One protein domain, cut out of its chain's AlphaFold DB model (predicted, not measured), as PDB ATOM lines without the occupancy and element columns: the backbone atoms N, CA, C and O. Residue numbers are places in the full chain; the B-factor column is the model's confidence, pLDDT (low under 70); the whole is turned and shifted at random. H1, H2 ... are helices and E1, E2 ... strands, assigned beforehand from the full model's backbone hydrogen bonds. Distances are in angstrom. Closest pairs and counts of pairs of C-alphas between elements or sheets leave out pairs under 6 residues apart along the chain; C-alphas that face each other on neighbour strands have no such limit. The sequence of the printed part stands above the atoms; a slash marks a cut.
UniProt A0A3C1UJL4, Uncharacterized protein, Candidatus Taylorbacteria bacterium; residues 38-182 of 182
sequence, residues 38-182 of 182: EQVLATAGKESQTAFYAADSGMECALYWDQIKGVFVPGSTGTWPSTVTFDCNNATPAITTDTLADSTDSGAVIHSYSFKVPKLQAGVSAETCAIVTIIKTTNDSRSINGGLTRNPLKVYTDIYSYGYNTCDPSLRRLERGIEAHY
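Overview. This is residues 38 to 182 of the 182 residues of an uncharacterized protein of Candidatus Taylorbacteria bacterium (UniProt A0A3C1UJL4). One long helix, H1, runs slantwise over one face of a twisted sheet, a meander of five strands in which each is the antiparallel neighbour of the one before. Residues 38 to 43 of H1 and loop residues 145 to 150 stick out at opposite ends of a rod spanning 65 by 30 by 23 A. The printed part has 145 residues, under half of them in named elements, in the order H1 E1 E2 E3 E4 E5, which is also the strands' order across the sheet. The class is mixed, in two layers, helix on sheet; the whole is loose, with a radius of gyration of the C-alphas of 18.1 A.

Arrangement. Start at H1, residues 38 to 68, where every O i to N i+4 pair is within hydrogen-bond range. It is on the sheet of E1, residues 96 to 100, E2, 109 to 117, E3, 129 to 138, E4, 155 to 164, and E5, 175 to 181, at a height over the sheet of 5.2 A. It lies over E3, E4 and, only just, E5, on which 3 of its C-alphas fall; on the local plane it stands at 34 degrees to E3. Its closest C-alphas to E4 are Ala 55 and Gly 163, 3.9 A. Look across the hairpins for N 98 and O 112, 3.2 A; N 113 and O 134, 2.8 A; N 133 and O 160, 2.8 A; N 161 and O 178, 2.9 A. Edge strands E1 and E5 are apart.

Along the chain. Find C-alpha 38 at (53.133, 18.572, -13.991); from there H1 runs 43.7 A. E1 measures 12.4 A, E2 26.1 A, E3 29.4 A, E4 29.1 A and E5 20.2 A, ending at C-alpha 181, (37.048, 36.045, 13.578).

Size, cuts and confidence. The C-alphas of Glu 38 and Gly 146 are the farthest apart, 66.5 A. The printed part has no cut. The links H1 to E1, E2 to E3 and E3 to E4 are long. Find pLDDT under 70 at 44 residues, among them 93 to 109 and 139 to 153.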
ATOM      1  N   GLU A  38      54.519  18.797 -14.409       96.31
ATOM      2  CA  GLU A  38      53.133  18.572 -13.991       96.31
ATOM      3  C   GLU A  38      53.035  17.541 -12.864       96.31
ATOM      4  O   GLU A  38      52.291  17.756 -11.912       96.31
ATOM      5  N   GLN A  39      53.833  16.471 -12.895       95.75
ATOM      6  CA  GLN A  39      53.852  15.471 -11.824       95.75
ATOM      7  C   GLN A  39      54.323  16.049 -10.479       95.75
ATOM      8  O   GLN A  39      53.762  15.725  -9.424       95.75
ATOM      9  N   VAL A  40      55.331  16.925 -10.499       93.69
ATOM     10  CA  VAL A  40      55.785  17.632  -9.291       93.69
ATOM     11  C   VAL A  40      54.682  18.555  -8.769       93.69
ATOM     12  O   VAL A  40      54.388  18.542  -7.573       93.69
ATOM     13  N   LEU A  41      54.023  19.302  -9.660       94.06
ATOM     14  CA  LEU A  41      52.938  20.208  -9.289       94.06
ATOM     15  C   LEU A  41      51.715  19.456  -8.741       94.06
ATOM     16  O   LEU A  41      51.140  19.869  -7.736       94.06
ATOM     17  N   ALA A  42      51.359  18.318  -9.341       95.12
ATOM     18  CA  ALA A  42      50.275  17.456  -8.878       95.12
ATOM     19  C   ALA A  42      50.554  16.899  -7.475       95.12
ATOM     20  O   ALA A  42      49.667  16.887  -6.621       95.12
ATOM     21  N   THR A  43      51.802  16.501  -7.207       91.12
ATOM     22  CA  THR A  43      52.217  16.047  -5.874       91.12
ATOM     23  C   THR A  43      52.084  17.177  -4.854       91.12
ATOM     24  O   THR A  43      51.446  16.991  -3.823       91.12
ATOM     25  N   ALA A  44      52.588  18.378  -5.159       90.62
ATOM     26  CA  ALA A  44      52.443  19.540  -4.280       90.62
ATOM     27  C   ALA A  44      50.967  19.916  -4.035       90.62
ATOM     28  O   ALA A  44      50.593  20.273  -2.918       90.62
ATOM     29  N   GLY A  45      50.114  19.786  -5.055       93.00
ATOM     30  CA  GLY A  45      48.668  19.983  -4.940       93.00
ATOM     31  C   GLY A  45      48.004  18.979  -3.994       93.00
ATOM     32  O   GLY A  45      47.199  19.372  -3.151       93.00
ATOM     33  N   LYS A  46      48.382  17.699  -4.066       90.88
ATOM     34  CA  LYS A  46      47.892  16.662  -3.146       90.88
ATOM     35  C   LYS A  46      48.317  16.938  -1.701       90.88
ATOM     36  O   LYS A  46      47.475  16.932  -0.808       90.88
ATOM     37  N   GLU A  47      49.596  17.229  -1.470       90.62
ATOM     38  CA  GLU A  47      50.110  17.558  -0.131       90.62
ATOM     39  C   GLU A  47      49.413  18.811   0.437       90.62
ATOM     40  O   GLU A  47      49.045  18.858   1.610       90.62
ATOM     41  N   SER A  48      49.116  19.794  -0.417       93.19
ATOM     42  CA  SER A  48      48.311  20.968  -0.065       93.19
ATOM     43  C   SER A  48      46.903  20.620   0.411       93.19
ATOM     44  O   SER A  48      46.442  21.207   1.386       93.19
ATOM     45  N   GLN A  49      46.217  19.679  -0.239       92.06
ATOM     46  CA  GLN A  49      44.892  19.242   0.212       92.06
ATOM     47  C   GLN A  49      44.962  18.563   1.581       92.06
ATOM     48  O   GLN A  49      44.108  18.815   2.425       92.06
ATOM     49  N   THR A  50      45.998  17.758   1.834       90.00
ATOM     50  CA  THR A  50      46.167  17.101   3.140       90.00
ATOM     51  C   THR A  50      46.432  18.095   4.270       90.00
ATOM     52  O   THR A  50      45.829  17.980   5.335       90.00
ATOM     53  N   ALA A  51      47.269  19.109   4.026       91.75
ATOM     54  CA  ALA A  51      47.523  20.183   4.980       91.75
ATOM     55  C   ALA A  51      46.251  21.003   5.250       91.75
ATOM     56  O   ALA A  51      45.925  21.277   6.399       91.75
ATOM     57  N   PHE A  52      45.492  21.339   4.203       93.56
ATOM     58  CA  PHE A  52      44.248  22.092   4.349       93.56
ATOM     59  C   PHE A  52      43.177  21.306   5.116       93.56
ATOM     60  O   PHE A  52      42.533  21.854   5.999       93.56
ATOM     61  N   TYR A  53      43.040  20.008   4.844       91.06
ATOM     62  CA  TYR A  53      42.112  19.139   5.569       91.06
ATOM     63  C   TYR A  53      42.438  19.044   7.070       91.06
ATOM     64  O   TYR A  53      41.535  19.057   7.910       91.06
ATOM     65  N   ALA A  54      43.728  18.993   7.421       90.12
ATOM     66  CA  ALA A  54      44.151  19.054   8.815       90.12
ATOM     67  C   ALA A  54      43.778  20.403   9.456       90.12
ATOM     68  O   ALA A  54      43.236  20.415  10.560       90.12
ATOM     69  N   ALA A  55      44.017  21.520   8.756       93.44
ATOM     70  CA  ALA A  55      43.657  22.860   9.223       93.44
ATOM     71  C   ALA A  55      42.146  22.986   9.485       93.44
ATOM     72  O   ALA A  55      41.740  23.448  10.549       93.44
ATOM     73  N   ASP A  56      41.321  22.516   8.553       93.12
ATOM     74  CA  ASP A  56      39.858  22.521   8.665       93.12
ATOM     75  C   ASP A  56      39.381  21.721   9.879       93.12
ATOM     76  O   ASP A  56      38.641  22.216  10.721       93.12
ATOM     77  N   SER A  57      39.933  20.527  10.075       90.19
ATOM     78  CA  SER A  57      39.576  19.691  11.226       90.19
ATOM     79  C   SER A  57      40.005  20.303  12.566       90.19
ATOM     80  O   SER A  57      39.302  20.173  13.568       90.19
ATOM     81  N   GLY A  58      41.156  20.983  12.597       89.69
ATOM     82  CA  GLY A  58      41.593  21.749  13.764       89.69
ATOM     83  C   GLY A  58      40.675  22.934  14.064       89.69
ATOM     84  O   GLY A  58      40.319  23.151  15.223       89.69
ATOM     85  N   MET A  59      40.247  23.645  13.018       93.12
ATOM     86  CA  MET A  59      39.322  24.770  13.111       93.12
ATOM     87  C   MET A  59      37.962  24.321  13.648       93.12
ATOM     88  O   MET A  59      37.485  24.876  14.632       93.12
ATOM     89  N   GLU A  60      37.377  23.275  13.067       92.50
ATOM     90  CA  GLU A  60      36.087  22.733  13.500       92.50
ATOM     91  C   GLU A  60      36.130  22.240  14.948       92.50
ATOM     92  O   GLU A  60      35.196  22.477  15.716       92.50
ATOM     93  N   CYS A  61      37.238  21.619  15.375       90.25
ATOM     94  CA  CYS A  61      37.377  21.240  16.777       90.25
ATOM     95  C   CYS A  61      37.402  22.471  17.694       90.25
ATOM     96  O   CYS A  61      36.686  22.521  18.696       90.25
ATOM     97  N   ALA A  62      38.193  23.486  17.346       90.88
ATOM     98  CA  ALA A  62      38.275  24.716  18.122       90.88
ATOM     99  C   ALA A  62      36.925  25.432  18.209       90.88
ATOM    100  O   ALA A  62      36.489  25.782  19.303       90.88
ATOM    101  N   LEU A  63      36.238  25.587  17.075       93.44
ATOM    102  CA  LEU A  63      34.924  26.217  16.993       93.44
ATOM    103  C   LEU A  63      33.873  25.453  17.794       93.44
ATOM    104  O   LEU A  63      33.107  26.073  18.526       93.44
ATOM    105  N   TYR A  64      33.851  24.120  17.716       92.56
ATOM    106  CA  TYR A  64      32.921  23.311  18.498       92.56
ATOM    107  C   TYR A  64      33.112  23.534  20.002       92.56
ATOM    108  O   TYR A  64      32.155  23.818  20.731       92.56
ATOM    109  N   TRP A  65      34.350  23.431  20.482       90.88
ATOM    110  CA  TRP A  65      34.640  23.564  21.906       90.88
ATOM    111  C   TRP A  65      34.519  25.006  22.405       90.88
ATOM    112  O   TRP A  65      34.173  25.223  23.570       90.88
ATOM    113  N   ASP A  66      34.703  25.989  21.528       89.94
ATOM    114  CA  ASP A  66      34.472  27.386  21.860       89.94
ATOM    115  C   ASP A  66      32.984  27.755  21.887       89.94
ATOM    116  O   ASP A  66      32.482  28.198  22.917       89.94
ATOM    117  N   GLN A  67      32.248  27.513  20.800       91.00
ATOM    118  CA  GLN A  67      30.871  27.994  20.654       91.00
ATOM    119  C   GLN A  67      29.840  27.116  21.365       91.00
ATOM    120  O   GLN A  67      28.873  27.628  21.926       91.00
ATOM    121  N   ILE A  68      30.020  25.791  21.346       90.62
ATOM    122  CA  ILE A  68      29.039  24.860  21.923       90.62
ATOM    123  C   ILE A  68      29.342  24.584  23.391       90.62
ATOM    124  O   ILE A  68      28.425  24.423  24.199       90.62
ATOM    125  N   LYS A  69      30.626  24.480  23.742       89.50
ATOM    126  CA  LYS A  69      31.055  24.090  25.091       89.50
ATOM    127  C   LYS A  69      31.577  25.256  25.925       89.50
ATOM    128  O   LYS A  69      31.589  25.122  27.146       89.50
ATOM    129  N   GLY A  70      31.961  26.377  25.311       86.88
ATOM    130  CA  GLY A  70      32.428  27.560  26.033       86.88
ATOM    131  C   GLY A  70      33.680  27.295  26.865       86.88
ATOM    132  O   GLY A  70      33.820  27.849  27.951       86.88
ATOM    133  N   VAL A  71      34.574  26.410  26.417       85.06
ATOM    134  CA  VAL A  71      35.699  25.974  27.262       85.06
ATOM    135  C   VAL A  71      36.855  26.971  27.302       85.06
ATOM    136  O   VAL A  71      37.704  26.875  28.181       85.06
ATOM    137  N   PHE A  72      36.881  27.933  26.375       83.31
ATOM    138  CA  PHE A  72      37.906  28.976  26.290       83.31
ATOM    139  C   PHE A  72      37.402  30.348  26.755       83.31
ATOM    140  O   PHE A  72      38.030  31.353  26.448       83.31
ATOM    141  N   VAL A  73      36.270  30.421  27.465       80.69
ATOM    142  CA  VAL A  73      35.742  31.660  28.069       80.69
ATOM    143  C   VAL A  73      35.822  31.591  29.600       80.69
ATOM    144  O   VAL A  73      35.915  30.492  30.155       80.69
ATOM    145  N   PRO A  74      35.818  32.732  30.317       76.56
ATOM    146  CA  PRO A  74      35.867  32.712  31.773       76.56
ATOM    147  C   PRO A  74      34.636  32.014  32.360       76.56
ATOM    148  O   PRO A  74      33.510  32.200  31.894       76.56
ATOM    149  N   GLY A  75      34.855  31.225  33.415       70.75
ATOM    150  CA  GLY A  75      33.779  30.563  34.154       70.75
ATOM    151  C   GLY A  75      32.904  31.547  34.941       70.75
ATOM    152  O   GLY A  75      33.106  32.761  34.920       70.75
ATOM    153  N   SER A  76      31.955  31.025  35.723       67.88
ATOM    154  CA  SER A  76      31.041  31.839  36.550       67.88
ATOM    155  C   SER A  76      31.743  32.741  37.577       67.88
ATOM    156  O   SER A  76      31.154  33.716  38.040       67.88
ATOM    157  N   THR A  77      32.999  32.445  37.917       67.44
ATOM    158  CA  THR A  77      33.846  33.243  38.817       67.44
ATOM    159  C   THR A  77      34.619  34.357  38.106       67.44
ATOM    160  O   THR A  77      35.378  35.071  38.755       67.44
ATOM    161  N   GLY A  78      34.472  34.506  36.784       68.38
ATOM    162  CA  GLY A  78      35.263  35.447  35.983       68.38
ATOM    163  C   GLY A  78      36.725  35.022  35.803       68.38
ATOM    164  O   GLY A  78      37.538  35.804  35.323       68.38
ATOM    165  N   THR A  79      37.073  33.796  36.204       73.06
ATOM    166  CA  THR A  79      38.429  33.253  36.086       73.06
ATOM    167  C   THR A  79      38.584  32.532  34.753       73.06
ATOM    168  O   THR A  79      37.760  31.684  34.403       73.06
ATOM    169  N   TRP A  80      39.652  32.855  34.029       77.56
ATOM    170  CA  TRP A  80      40.026  32.153  32.807       77.56
ATOM    171  C   TRP A  80      40.635  30.791  33.123       77.56
ATOM    172  O   TRP A  80      41.383  30.666  34.099       77.56
ATOM    173  N   PRO A  81      40.338  29.763  32.322       73.69
ATOM    174  CA  PRO A  81      40.873  28.446  32.581       73.69
ATOM    175  C   PRO A  81      42.352  28.383  32.182       73.69
ATOM    176  O   PRO A  81      42.722  28.648  31.043       73.69
ATOM    177  N   SER A  82      43.206  28.000  33.129       69.81
ATOM    178  CA  SER A  82      44.645  27.789  32.913       69.81
ATOM    179  C   SER A  82      44.962  26.415  32.317       69.81
ATOM    180  O   SER A  82      46.026  26.209  31.733       69.81
ATOM    181  N   THR A  83      44.038  25.462  32.436       69.88
ATOM    182  CA  THR A  83      44.131  24.131  31.835       69.88
ATOM    183  C   THR A  83      42.742  23.699  31.402       69.88
ATOM    184  O   THR A  83      41.804  23.734  32.196       69.88
ATOM    185  N   VAL A  84      42.613  23.271  30.148       72.50
ATOM    186  CA  VAL A  84      41.382  22.669  29.641       72.50
ATOM    187  C   VAL A  84      41.736  21.407  28.881       72.50
ATOM    188  O   VAL A  84      42.740  21.354  28.171       72.50
ATOM    189  N   THR A  85      40.926  20.375  29.074       76.25
ATOM    190  CA  THR A  85      41.071  19.090  28.395       76.25
ATOM    191  C   THR A  85      39.800  18.848  27.611       76.25
ATOM    192  O   THR A  85      38.703  18.900  28.163       76.25
ATOM    193  N   PHE A  86      39.956  18.609  26.319       83.25
ATOM    194  CA  PHE A  86      38.860  18.367  25.400       83.25
ATOM    195  C   PHE A  86      39.294  17.361  24.337       83.25
ATOM    196  O   PHE A  86      40.487  17.100  24.180       83.25
ATOM    197  N   ASP A  87      38.321  16.754  23.660       83.94
ATOM    198  CA  ASP A  87      38.565  15.712  22.663       83.94
ATOM    199  C   ASP A  87      38.423  16.281  21.242       83.94
ATOM    200  O   ASP A  87      37.376  16.833  20.892       83.94
ATOM    201  N   CYS A  88      39.471  16.124  20.431       83.44
ATOM    202  CA  CYS A  88      39.454  16.314  18.983       83.44
ATOM    203  C   CYS A  88      39.753  14.985  18.274       83.44
ATOM    204  O   CYS A  88      40.907  14.708  17.955       83.44
ATOM    205  N   ASN A  89      38.734  14.170  17.989       76.00
ATOM    206  CA  ASN A  89      38.889  12.889  17.284       76.00
ATOM    207  C   ASN A  89      39.840  11.904  18.005       76.00
ATOM    208  O   ASN A  89      40.857  11.473  17.459       76.00
ATOM    209  N   ASN A  90      39.518  11.576  19.259       73.06
ATOM    210  CA  ASN A  90      40.305  10.743  20.175       73.06
ATOM    211  C   ASN A  90      41.687  11.317  20.515       73.06
ATOM    212  O   ASN A  90      42.512  10.646  21.144       73.06
ATOM    213  N   ALA A  91      41.935  12.567  20.137       70.62
ATOM    214  CA  ALA A  91      43.053  13.339  20.618       70.62
ATOM    215  C   ALA A  91      42.638  14.130  21.842       70.62
ATOM    216  O   ALA A  91      41.649  14.854  21.807       70.62
ATOM    217  N   THR A  92      43.445  14.069  22.889       71.50
ATOM    218  CA  THR A  92      43.272  14.899  24.082       71.50
ATOM    219  C   THR A  92      44.436  15.875  24.170       71.50
ATOM    220  O   THR A  92      45.375  15.661  24.940       71.50
ATOM    221  N   PRO A  93      44.466  16.914  23.318       66.88
ATOM    222  CA  PRO A  93      45.597  17.807  23.315       66.88
ATOM    223  C   PRO A  93      45.594  18.657  24.587       66.88
ATOM    224  O   PRO A  93      44.574  19.207  25.002       66.88
ATOM    225  N   ALA A  94      46.759  18.746  25.223       62.72
ATOM    226  CA  ALA A  94      46.951  19.637  26.351       62.72
ATOM    227  C   ALA A  94      47.110  21.067  25.828       62.72
ATOM    228  O   ALA A  94      47.982  21.347  25.004       62.72
ATOM    229  N   ILE A  95      46.263  21.965  26.318       69.00
ATOM    230  CA  ILE A  95      46.401  23.396  26.085       69.00
ATOM    231  C   ILE A  95      47.653  23.899  26.800       69.00
ATOM    232  O   ILE A  95      47.827  23.656  27.994       69.00
ATOM    233  N   THR A  96      48.461  24.682  26.093       63.34
ATOM    234  CA  THR A  96      49.399  25.611  26.741       63.34
ATOM    235  C   THR A  96      48.743  26.987  26.749       63.34
ATOM    236  O   THR A  96      48.432  27.513  25.679       63.34
ATOM    237  N   THR A  97      48.452  27.519  27.937       61.16
ATOM    238  CA  THR A  97      47.937  28.883  28.096       61.16
ATOM    239  C   THR A  97      49.109  29.837  28.258       61.16
ATOM    240  O   THR A  97      49.961  29.623  29.119       61.16
ATOM    241  N   ASP A  98      49.152  30.882  27.436       56.41
ATOM    242  CA  ASP A  98      50.011  32.038  27.682       56.41
ATOM    243  C   ASP A  98      49.110  33.245  27.946       56.41
ATOM    244  O   ASP A  98      48.363  33.705  27.075       56.41
ATOM    245  N   THR A  99      49.103  33.697  29.199       57.38
ATOM    246  CA  THR A  99      48.421  34.926  29.595       57.38
ATOM    247  C   THR A  99      49.353  36.092  29.318       57.38
ATOM    248  O   THR A  99      50.097  36.528  30.200       57.38
ATOM    249  N   LEU A 100      49.290  36.626  28.103       53.69
ATOM    250  CA  LEU A 100      49.878  37.923  27.798       53.69
ATOM    251  C   LEU A 100      48.908  38.997  28.297       53.69
ATOM    252  O   LEU A 100      48.070  39.519  27.563       53.69
ATOM    253  N   ALA A 101      48.987  39.299  29.591       53.38
ATOM    254  CA  ALA A 101      48.352  40.486  30.137       53.38
ATOM    255  C   ALA A 101      49.138  41.708  29.645       53.38
ATOM    256  O   ALA A 101      50.114  42.106  30.280       53.38
ATOM    257  N   ASP A 102      48.744  42.298  28.514       47.22
ATOM    258  CA  ASP A 102      49.248  43.622  28.156       47.22
ATOM    259  C   ASP A 102      48.553  44.665  29.039       47.22
ATOM    260  O   ASP A 102      47.485  45.204  28.746       47.22
ATOM    261  N   SER A 103      49.145  44.892  30.208       49.84
ATOM    262  CA  SER A 103      48.752  45.933  31.146       49.84
ATOM    263  C   SER A 103      49.308  47.289  30.708       49.84
ATOM    264  O   SER A 103      50.047  47.918  31.465       49.84
ATOM    265  N   THR A 104      48.972  47.749  29.502       43.38
ATOM    266  CA  THR A 104      49.205  49.143  29.115       43.38
ATOM    267  C   THR A 104      47.945  49.785  28.514       43.38
ATOM    268  O   THR A 104      47.551  49.578  27.371       43.38
ATOM    269  N   ASP A 105      47.260  50.547  29.371       46.25
ATOM    270  CA  ASP A 105      46.275  51.612  29.109       46.25
ATOM    271  C   ASP A 105      45.002  51.351  28.276       46.25
ATOM    272  O   ASP A 105      44.142  52.230  28.240       46.25
ATOM    273  N   SER A 106      44.785  50.167  27.687       50.25
ATOM    274  CA  SER A 106      43.577  49.902  26.865       50.25
ATOM    275  C   SER A 106      42.615  48.833  27.401       50.25
ATOM    276  O   SER A 106      41.619  48.527  26.751       50.25
ATOM    277  N   GLY A 107      42.868  48.260  28.580       54.84
ATOM    278  CA  GLY A 107      41.960  47.295  29.225       54.84
ATOM    279  C   GLY A 107      41.723  45.986  28.454       54.84
ATOM    280  O   GLY A 107      40.847  45.211  28.835       54.84
ATOM    281  N   ALA A 108      42.492  45.745  27.387       62.00
ATOM    282  CA  ALA A 108      42.415  44.561  26.547       62.00
ATOM    283  C   ALA A 108      43.253  43.425  27.148       62.00
ATOM    284  O   ALA A 108      44.478  43.495  27.154       62.00
ATOM    285  N   VAL A 109      42.606  42.379  27.663       67.50
ATOM    286  CA  VAL A 109      43.305  41.165  28.119       67.50
ATOM    287  C   VAL A 109      43.320  40.150  26.983       67.50
ATOM    288  O   VAL A 109      42.262  39.871  26.414       67.50
ATOM    289  N   ILE A 110      44.503  39.615  26.663       75.12
ATOM    290  CA  ILE A 110      44.709  38.636  25.594       75.12
ATOM    291  C   ILE A 110      44.987  37.267  26.217       75.12
ATOM    292  O   ILE A 110      45.951  37.084  26.961       75.12
ATOM    293  N   HIS A 111      44.153  36.286  25.882       74.94
ATOM    294  CA  HIS A 111      44.374  34.889  26.243       74.94
ATOM    295  C   HIS A 111      44.674  34.079  24.992       74.94
ATOM    296  O   HIS A 111      43.824  34.002  24.105       74.94
ATOM    297  N   SER A 112      45.862  33.474  24.937       81.56
ATOM    298  CA  SER A 112      46.253  32.580  23.851       81.56
ATOM    299  C   SER A 112      46.210  31.121  24.304       81.56
ATOM    300  O   SER A 112      46.770  30.762  25.343       81.56
ATOM    301  N   TYR A 113      45.553  30.282  23.507       77.62
ATOM    302  CA  TYR A 113      45.470  28.838  23.696       77.62
ATOM    303  C   TYR A 113      46.039  28.158  22.464       77.62
ATOM    304  O   TYR A 113      45.531  28.390  21.370       77.62
ATOM    305  N   SER A 114      47.038  27.290  22.629       81.81
ATOM    306  CA  SER A 114      47.533  26.476  21.519       81.81
ATOM    307  C   SER A 114      47.424  24.985  21.791       81.81
ATOM    308  O   SER A 114      47.705  24.522  22.901       81.81
ATOM    309  N   PHE A 115      47.009  24.236  20.769       80.38
ATOM    310  CA  PHE A 115      46.879  22.788  20.828       80.38
ATOM    311  C   PHE A 115      47.202  22.126  19.483       80.38
ATOM    312  O   PHE A 115      47.078  22.734  18.418       80.38
ATOM    313  N   LYS A 116      47.636  20.861  19.539       80.88
ATOM    314  CA  LYS A 116      47.974  20.058  18.356       80.88
ATOM    315  C   LYS A 116      46.904  19.007  18.101       80.88
ATOM    316  O   LYS A 116      46.652  18.191  18.979       80.88
ATOM    317  N   VAL A 117      46.333  18.972  16.901       76.56
ATOM    318  CA  VAL A 117      45.414  17.900  16.492       76.56
ATOM    319  C   VAL A 117      46.214  16.810  15.774       76.56
ATOM    320  O   VAL A 117      46.784  17.094  14.718       76.56
ATOM    321  N   PRO A 118      46.323  15.595  16.340       70.69
ATOM    322  CA  PRO A 118      46.956  14.453  15.699       70.69
ATOM    323  C   PRO A 118      46.050  13.859  14.607       70.69
ATOM    324  O   PRO A 118      44.881  14.211  14.467       70.69
ATOM    325  N   LYS A 119      46.628  12.957  13.814       72.00
ATOM    326  CA  LYS A 119      46.097  12.455  12.538       72.00
ATOM    327  C   LYS A 119      44.623  12.050  12.509       72.00
ATOM    328  O   LYS A 119      44.111  11.381  13.402       72.00
ATOM    329  N   LEU A 120      44.050  12.218  11.321       61.06
ATOM    330  CA  LEU A 120      42.748  11.693  10.908       61.06
ATOM    331  C   LEU A 120      42.899  10.386  10.102       61.06
ATOM    332  O   LEU A 120      42.425  10.301   8.975       61.06
ATOM    333  N   GLN A 121      43.608   9.371  10.618       52.66
ATOM    334  CA  GLN A 121      43.523   8.008  10.060       52.66
ATOM    335  C   GLN A 121      44.147   6.941  10.969       52.66
ATOM    336  O   GLN A 121      45.284   7.076  11.421       52.66
ATOM    337  N   ALA A 122      43.432   5.832  11.172       47.66
ATOM    338  CA  ALA A 122      43.965   4.645  11.832       47.66
ATOM    339  C   ALA A 122      44.957   3.900  10.911       47.66
ATOM    340  O   ALA A 122      44.617   3.556   9.782       47.66
ATOM    341  N   GLY A 123      46.169   3.610  11.407       50.50
ATOM    342  CA  GLY A 123      47.055   2.587  10.827       50.50
ATOM    343  C   GLY A 123      48.108   3.020   9.794       50.50
ATOM    344  O   GLY A 123      48.674   2.144   9.145       50.50
ATOM    345  N   VAL A 124      48.424   4.314   9.630       52.22
ATOM    346  CA  VAL A 124      49.474   4.770   8.685       52.22
ATOM    347  C   VAL A 124      50.468   5.726   9.355       52.22
ATOM    348  O   VAL A 124      50.092   6.566  10.169       52.22
ATOM    349  N   SER A 125      51.755   5.606   9.015       47.66
ATOM    350  CA  SER A 125      52.906   6.283   9.639       47.66
ATOM    351  C   SER A 125      53.190   7.717   9.161       47.66
ATOM    352  O   SER A 125      53.965   8.406   9.813       47.66
ATOM    353  N   ALA A 126      52.528   8.242   8.124       54.06
ATOM    354  CA  ALA A 126      52.666   9.657   7.738       54.06
ATOM    355  C   ALA A 126      51.757  10.539   8.618       54.06
ATOM    356  O   ALA A 126      50.546  10.338   8.638       54.06
ATOM    357  N   GLU A 127      52.330  11.378   9.484       73.69
ATOM    358  CA  GLU A 127      51.610  12.185  10.488       73.69
ATOM    359  C   GLU A 127      51.157  13.523   9.907       73.69
ATOM    360  O   GLU A 127      51.975  14.416   9.858       73.69
ATOM    361  N   THR A 128      49.895  13.711   9.498       81.31
ATOM    362  CA  THR A 128      49.349  15.077   9.353       81.31
ATOM    363  C   THR A 128      48.965  15.619  10.728       81.31
ATOM    364  O   THR A 128      48.579  14.857  11.619       81.31
ATOM    365  N   CYS A 129      49.054  16.932  10.913       87.00
ATOM    366  CA  CYS A 129      48.563  17.589  12.124       87.00
ATOM    367  C   CYS A 129      48.155  19.021  11.856       87.00
ATOM    368  O   CYS A 129      48.565  19.622  10.865       87.00
ATOM    369  N   ALA A 130      47.385  19.565  12.790       90.31
ATOM    370  CA  ALA A 130      47.125  20.987  12.873       90.31
ATOM    371  C   ALA A 130      47.662  21.567  14.177       90.31
ATOM    372  O   ALA A 130      47.616  20.912  15.218       90.31
ATOM    373  N   ILE A 131      48.163  22.791  14.104       89.69
ATOM    374  CA  ILE A 131      48.444  23.651  15.243       89.69
ATOM    375  C   ILE A 131      47.361  24.715  15.236       89.69
ATOM    376  O   ILE A 131      47.273  25.513  14.304       89.69
ATOM    377  N   VAL A 132      46.540  24.707  16.273       90.69
ATOM    378  CA  VAL A 132      45.468  25.679  16.426       90.69
ATOM    379  C   VAL A 132      45.854  26.659  17.513       90.69
ATOM    380  O   VAL A 132      46.356  26.242  18.554       90.69
ATOM    381  N   THR A 133      45.628  27.941  17.262       91.44
ATOM    382  CA  THR A 133      45.808  29.032  18.213       91.44
ATOM    383  C   THR A 133      44.494  29.783  18.341       91.44
ATOM    384  O   THR A 133      43.973  30.286  17.352       91.44
ATOM    385  N   ILE A 134      43.953  29.858  19.549       89.88
ATOM    386  CA  ILE A 134      42.755  30.634  19.860       89.88
ATOM    387  C   ILE A 134      43.206  31.841  20.661       89.88
ATOM    388  O   ILE A 134      43.875  31.687  21.682       89.88
ATOM    389  N   ILE A 135      42.833  33.027  20.207       88.12
ATOM    390  CA  ILE A 135      43.087  34.290  20.878       88.12
ATOM    391  C   ILE A 135      41.745  34.862  21.312       88.12
ATOM    392  O   ILE A 135      40.832  35.044  20.507       88.12
ATOM    393  N   LYS A 136      41.618  35.123  22.610       85.62
ATOM    394  CA  LYS A 136      40.456  35.788  23.197       85.62
ATOM    395  C   LYS A 136      40.874  37.157  23.688       85.62
ATOM    396  O   LYS A 136      41.731  37.248  24.566       85.62
ATOM    397  N   THR A 137      40.239  38.190  23.150       82.94
ATOM    398  CA  THR A 137      40.474  39.582  23.541       82.94
ATOM    399  C   THR A 137      39.236  40.134  24.225       82.94
ATOM    400  O   THR A 137      38.126  40.033  23.697       82.94
ATOM    401  N   THR A 138      39.400  40.737  25.400       76.25
ATOM    402  CA  THR A 138      38.284  41.353  26.135       76.25
ATOM    403  C   THR A 138      38.565  42.797  26.473       76.25
ATOM    404  O   THR A 138      39.604  43.067  27.055       76.25
ATOM    405  N   ASN A 139      37.612  43.694  26.225       67.31
ATOM    406  CA  ASN A 139      37.739  45.131  26.516       67.31
ATOM    407  C   ASN A 139      37.437  45.507  27.987       67.31
ATOM    408  O   ASN A 139      37.005  46.630  28.250       67.31
ATOM    409  N   ASP A 140      37.562  44.577  28.938       62.62
ATOM    410  CA  ASP A 140      37.289  44.834  30.359       62.62
ATOM    411  C   ASP A 140      38.443  44.305  31.215       62.62
ATOM    412  O   ASP A 140      38.579  43.103  31.448       62.62
ATOM    413  N   SER A 141      39.266  45.215  31.725       55.53
ATOM    414  CA  SER A 141      40.243  44.924  32.765       55.53
ATOM    415  C   SER A 141      39.569  45.033  34.130       55.53
ATOM    416  O   SER A 141      39.773  46.000  34.871       55.53
ATOM    417  N   ARG A 142      38.741  44.045  34.491       55.66
ATOM    418  CA  ARG A 142      38.255  43.968  35.871       55.66
ATOM    419  C   ARG A 142      39.343  43.455  36.795       55.66
ATOM    420  O   ARG A 142      39.645  42.267  36.847       55.66
ATOM    421  N   SER A 143      39.864  44.386  37.590       47.78
ATOM    422  CA  SER A 143      40.488  44.095  38.875       47.78
ATOM    423  C   SER A 143      39.545  43.225  39.711       47.78
ATOM    424  O   SER A 143      38.369  43.543  39.900       47.78
ATOM    425  N   ILE A 144      40.083  42.111  40.199       50.34
ATOM    426  CA  ILE A 144      39.422  41.074  40.993       50.34
ATOM    427  C   ILE A 144      39.170  41.593  42.419       50.34
ATOM    428  O   ILE A 144      39.637  40.999  43.376       50.34
ATOM    429  N   ASN A 145      38.512  42.741  42.603       44.66
ATOM    430  CA  ASN A 145      38.165  43.258  43.931       44.66
ATOM    431  C   ASN A 145      36.904  44.138  43.879       44.66
ATOM    432  O   ASN A 145      36.981  45.356  43.776       44.66
ATOM    433  N   GLY A 146      35.739  43.491  43.987       50.16
ATOM    434  CA  GLY A 146      34.509  44.086  44.525       50.16
ATOM    435  C   GLY A 146      33.833  45.185  43.698       50.16
ATOM    436  O   GLY A 146      34.017  46.367  43.958       50.16
ATOM    437  N   GLY A 147      32.925  44.806  42.794       47.25
ATOM    438  CA  GLY A 147      31.961  45.755  42.228       47.25
ATOM    439  C   GLY A 147      31.373  45.309  40.896       47.25
ATOM    440  O   GLY A 147      32.009  45.398  39.850       47.25
ATOM    441  N   LEU A 148      30.130  44.835  40.924       58.47
ATOM    442  CA  LEU A 148      29.351  44.486  39.738       58.47
ATOM    443  C   LEU A 148      28.949  45.753  38.964       58.47
ATOM    444  O   LEU A 148      27.852  46.273  39.154       58.47
ATOM    445  N   THR A 149      29.778  46.238  38.042       50.44
ATOM    446  CA  THR A 149      29.266  47.031  36.912       50.44
ATOM    447  C   THR A 149      28.646  46.077  35.884       50.44
ATOM    448  O   THR A 149      29.143  44.981  35.647       50.44
ATOM    449  N   ARG A 150      27.480  46.416  35.341       54.00
ATOM    450  CA  ARG A 150      26.636  45.543  34.508       54.00
ATOM    451  C   ARG A 150      26.850  45.833  33.020       54.00
ATOM    452  O   ARG A 150      25.908  46.235  32.347       54.00
ATOM    453  N   ASN A 151      28.071  45.682  32.515       50.97
ATOM    454  CA  ASN A 151      28.299  45.687  31.069       50.97
ATOM    455  C   ASN A 151      28.565  44.241  30.626       50.97
ATOM    456  O   ASN A 151      29.358  43.576  31.298       50.97
ATOM    457  N   PRO A 152      27.901  43.712  29.580       57.28
ATOM    458  CA  PRO A 152      28.238  42.391  29.070       57.28
ATOM    459  C   PRO A 152      29.700  42.402  28.615       57.28
ATOM    460  O   PRO A 152      30.100  43.256  27.824       57.28
ATOM    461  N   LEU A 153      30.495  41.474  29.151       65.06
ATOM    462  CA  LEU A 153      31.873  41.251  28.729       65.06
ATOM    463  C   LEU A 153      31.853  40.940  27.229       65.06
ATOM    464  O   LEU A 153      31.369  39.884  26.821       65.06
ATOM    465  N   LYS A 154      32.322  41.874  26.398       74.38
ATOM    466  CA  LYS A 154      32.469  41.616  24.968       74.38
ATOM    467  C   LYS A 154      33.790  40.888  24.760       74.38
ATOM    468  O   LYS A 154      34.850  41.457  25.019       74.38
ATOM    469  N   VAL A 155      33.694  39.633  24.335       79.62
ATOM    470  CA  VAL A 155      34.833  38.771  24.028       79.62
ATOM    471  C   VAL A 155      34.935  38.665  22.517       79.62
ATOM    472  O   VAL A 155      33.976  38.248  21.875       79.62
ATOM    473  N   TYR A 156      36.078  39.063  21.974       86.00
ATOM    474  CA  TYR A 156      36.435  38.852  20.577       86.00
ATOM    475  C   TYR A 156      37.263  37.584  20.475       86.00
ATOM    476  O   TYR A 156      38.125  37.344  21.328       86.00
ATOM    477  N   THR A 157      36.977  36.776  19.462       89.69
ATOM    478  CA  THR A 157      37.621  35.482  19.263       89.69
ATOM    479  C   THR A 157      38.270  35.427  17.901       89.69
ATOM    480  O   THR A 157      37.580  35.471  16.884       89.69
ATOM    481  N   ASP A 158      39.582  35.245  17.904       93.00
ATOM    482  CA  ASP A 158      40.357  34.955  16.711       93.00
ATOM    483  C   ASP A 158      40.864  33.517  16.817       93.00
ATOM    484  O   ASP A 158      41.515  33.141  17.792       93.00
ATOM    485  N   ILE A 159      40.544  32.683  15.835       93.81
ATOM    486  CA  ILE A 159      41.033  31.308  15.756       93.81
ATOM    487  C   ILE A 159      41.905  31.197  14.519       93.81
ATOM    488  O   ILE A 159      41.459  31.479  13.412       93.81
ATOM    489  N   TYR A 160      43.130  30.736  14.716       95.38
ATOM    490  CA  TYR A 160      44.092  30.420  13.673       95.38
ATOM    491  C   TYR A 160      44.313  28.918  13.677       95.38
ATOM    492  O   TYR A 160      44.739  28.362  14.686       95.38
ATOM    493  N   SER A 161      44.050  28.245  12.565       94.75
ATOM    494  CA  SER A 161      44.314  26.816  12.423       94.75
ATOM    495  C   SER A 161      45.289  26.586  11.281       94.75
ATOM    496  O   SER A 161      44.940  26.783  10.120       94.75
ATOM    497  N   TYR A 162      46.509  26.160  11.608       94.44
ATOM    498  CA  TYR A 162      47.555  25.835  10.641       94.44
ATOM    499  C   TYR A 162      47.720  24.325  10.531       94.44
ATOM    500  O   TYR A 162      48.180  23.667  11.461       94.44
ATOM    501  N   GLY A 163      47.347  23.768   9.386       93.12
ATOM    502  CA  GLY A 163      47.483  22.357   9.065       93.12
ATOM    503  C   GLY A 163      48.736  22.052   8.252       93.12
ATOM    504  O   GLY A 163      49.188  22.847   7.424       93.12
ATOM    505  N   TYR A 164      49.274  20.857   8.474       91.81
ATOM    506  CA  TYR A 164      50.526  20.378   7.907       91.81
ATOM    507  C   TYR A 164      50.351  19.004   7.266       91.81
ATOM    508  O   TYR A 164      49.721  18.109   7.835       91.81
ATOM    509  N   ASN A 165      50.961  18.814   6.094       88.38
ATOM    510  CA  ASN A 165      51.021  17.506   5.432       88.38
ATOM    511  C   ASN A 165      51.874  16.483   6.215       88.38
ATOM    512  O   ASN A 165      51.668  15.278   6.096       88.38
ATOM    513  N   THR A 166      52.828  16.964   7.017       86.38
ATOM    514  CA  THR A 166      53.634  16.171   7.950       86.38
ATOM    515  C   THR A 166      53.880  16.937   9.255       86.38
ATOM    516  O   THR A 166      54.110  18.147   9.233       86.38
ATOM    517  N   CYS A 167      53.877  16.246  10.393       83.00
ATOM    518  CA  CYS A 167      54.190  16.806  11.706       83.00
ATOM    519  C   CYS A 167      55.683  16.960  11.957       83.00
ATOM    520  O   CYS A 167      56.082  17.742  12.821       83.00
ATOM    521  N   ASP A 168      56.503  16.239  11.195       84.25
ATOM    522  CA  ASP A 168      57.949  16.390  11.235       84.25
ATOM    523  C   ASP A 168      58.338  17.756  10.631       84.25
ATOM    524  O   ASP A 168      57.948  18.042   9.490       84.25
ATOM    525  N   PRO A 169      59.084  18.621  11.349       80.56
ATOM    526  CA  PRO A 169      59.591  19.902  10.845       80.56
ATOM    527  C   PRO A 169      60.694  19.735   9.775       80.56
ATOM    528  O   PRO A 169      61.775  20.314   9.866       80.56
ATOM    529  N   SER A 170      60.420  18.955   8.732       81.81
ATOM    530  CA  SER A 170      61.297  18.748   7.581       81.81
ATOM    531  C   SER A 170      61.083  19.814   6.498       81.81
ATOM    532  O   SER A 170      60.033  20.450   6.418       81.81
ATOM    533  N   LEU A 171      62.037  19.954   5.571       80.00
ATOM    534  CA  LEU A 171      61.918  20.848   4.401       80.00
ATOM    535  C   LEU A 171      60.775  20.470   3.440       80.00
ATOM    536  O   LEU A 171      60.441  21.239   2.543       80.00
ATOM    537  N   ARG A 172      60.185  19.278   3.595       79.50
ATOM    538  CA  ARG A 172      59.035  18.806   2.808       79.50
ATOM    539  C   ARG A 172      57.697  19.142   3.474       79.50
ATOM    540  O   ARG A 172      56.653  18.725   2.966       79.50
ATOM    541  N   ARG A 173      57.730  19.860   4.601       87.94
ATOM    542  CA  ARG A 173      56.540  20.295   5.321       87.94
ATOM    543  C   ARG A 173      55.874  21.443   4.575       87.94
ATOM    544  O   ARG A 173      56.435  22.525   4.425       87.94
ATOM    545  N   LEU A 174      54.663  21.181   4.117       90.50
ATOM    546  CA  LEU A 174      53.768  22.135   3.494       90.50
ATOM    547  C   LEU A 174      52.704  22.548   4.510       90.50
ATOM    548  O   LEU A 174      52.128  21.701   5.192       90.50
ATOM    549  N   GLU A 175      52.447  23.851   4.575       93.69
ATOM    550  CA  GLU A 175      51.485  24.474   5.484       93.69
ATOM    551  C   GLU A 175      50.290  25.069   4.723       93.69
ATOM    552  O   GLU A 175      50.432  25.636   3.626       93.69
ATOM    553  N   ARG A 176      49.102  24.941   5.320       95.12
ATOM    554  CA  ARG A 176      47.872  25.642   4.935       95.12
ATOM    555  C   ARG A 176      47.156  26.139   6.185       95.12
ATOM    556  O   ARG A 176      47.104  25.414   7.169       95.12
ATOM    557  N   GLY A 177      46.612  27.350   6.134       95.44
ATOM    558  CA  GLY A 177      45.951  27.992   7.269       95.44
ATOM    559  C   GLY A 177      44.494  28.340   6.981       95.44
ATOM    560  O   GLY A 177      44.144  28.618   5.833       95.44
ATOM    561  N   ILE A 178      43.671  28.328   8.027       96.19
ATOM    562  CA  ILE A 178      42.305  28.860   8.047       96.19
ATOM    563  C   ILE A 178      42.181  29.756   9.276       96.19
ATOM    564  O   ILE A 178      42.692  29.417  10.345       96.19
ATOM    565  N   GLU A 179      41.500  30.886   9.116       96.12
ATOM    566  CA  GLU A 179      41.319  31.888  10.164       96.12
ATOM    567  C   GLU A 179      39.830  32.204  10.327       96.12
ATOM    568  O   GLU A 179      39.090  32.270   9.341       96.12
ATOM    569  N   ALA A 180      39.385  32.365  11.572       94.56
ATOM    570  CA  ALA A 180      38.014  32.722  11.913       94.56
ATOM    571  C   ALA A 180      38.006  33.843  12.957       94.56
ATOM    572  O   ALA A 180      38.724  33.764  13.950       94.56
ATOM    573  N   HIS A 181      37.162  34.852  12.736       93.94
ATOM    574  CA  HIS A 181      37.048  36.045  13.578       93.94
ATOM    575  C   HIS A 181      35.575  36.302  13.905       93.94
ATOM    576  O   HIS A 181      34.765  36.406  12.976       93.94
ATOM    577  N   TYR A 182      35.216  36.396  15.190       89.44
ATOM    578  CA  TYR A 182      33.846  36.705  15.629       89.44
ATOM    579  C   TYR A 182      33.754  37.344  17.018       89.44
ATOM    580  O   TYR A 182      34.688  37.187  17.842       89.44
TER     581      TYR A 182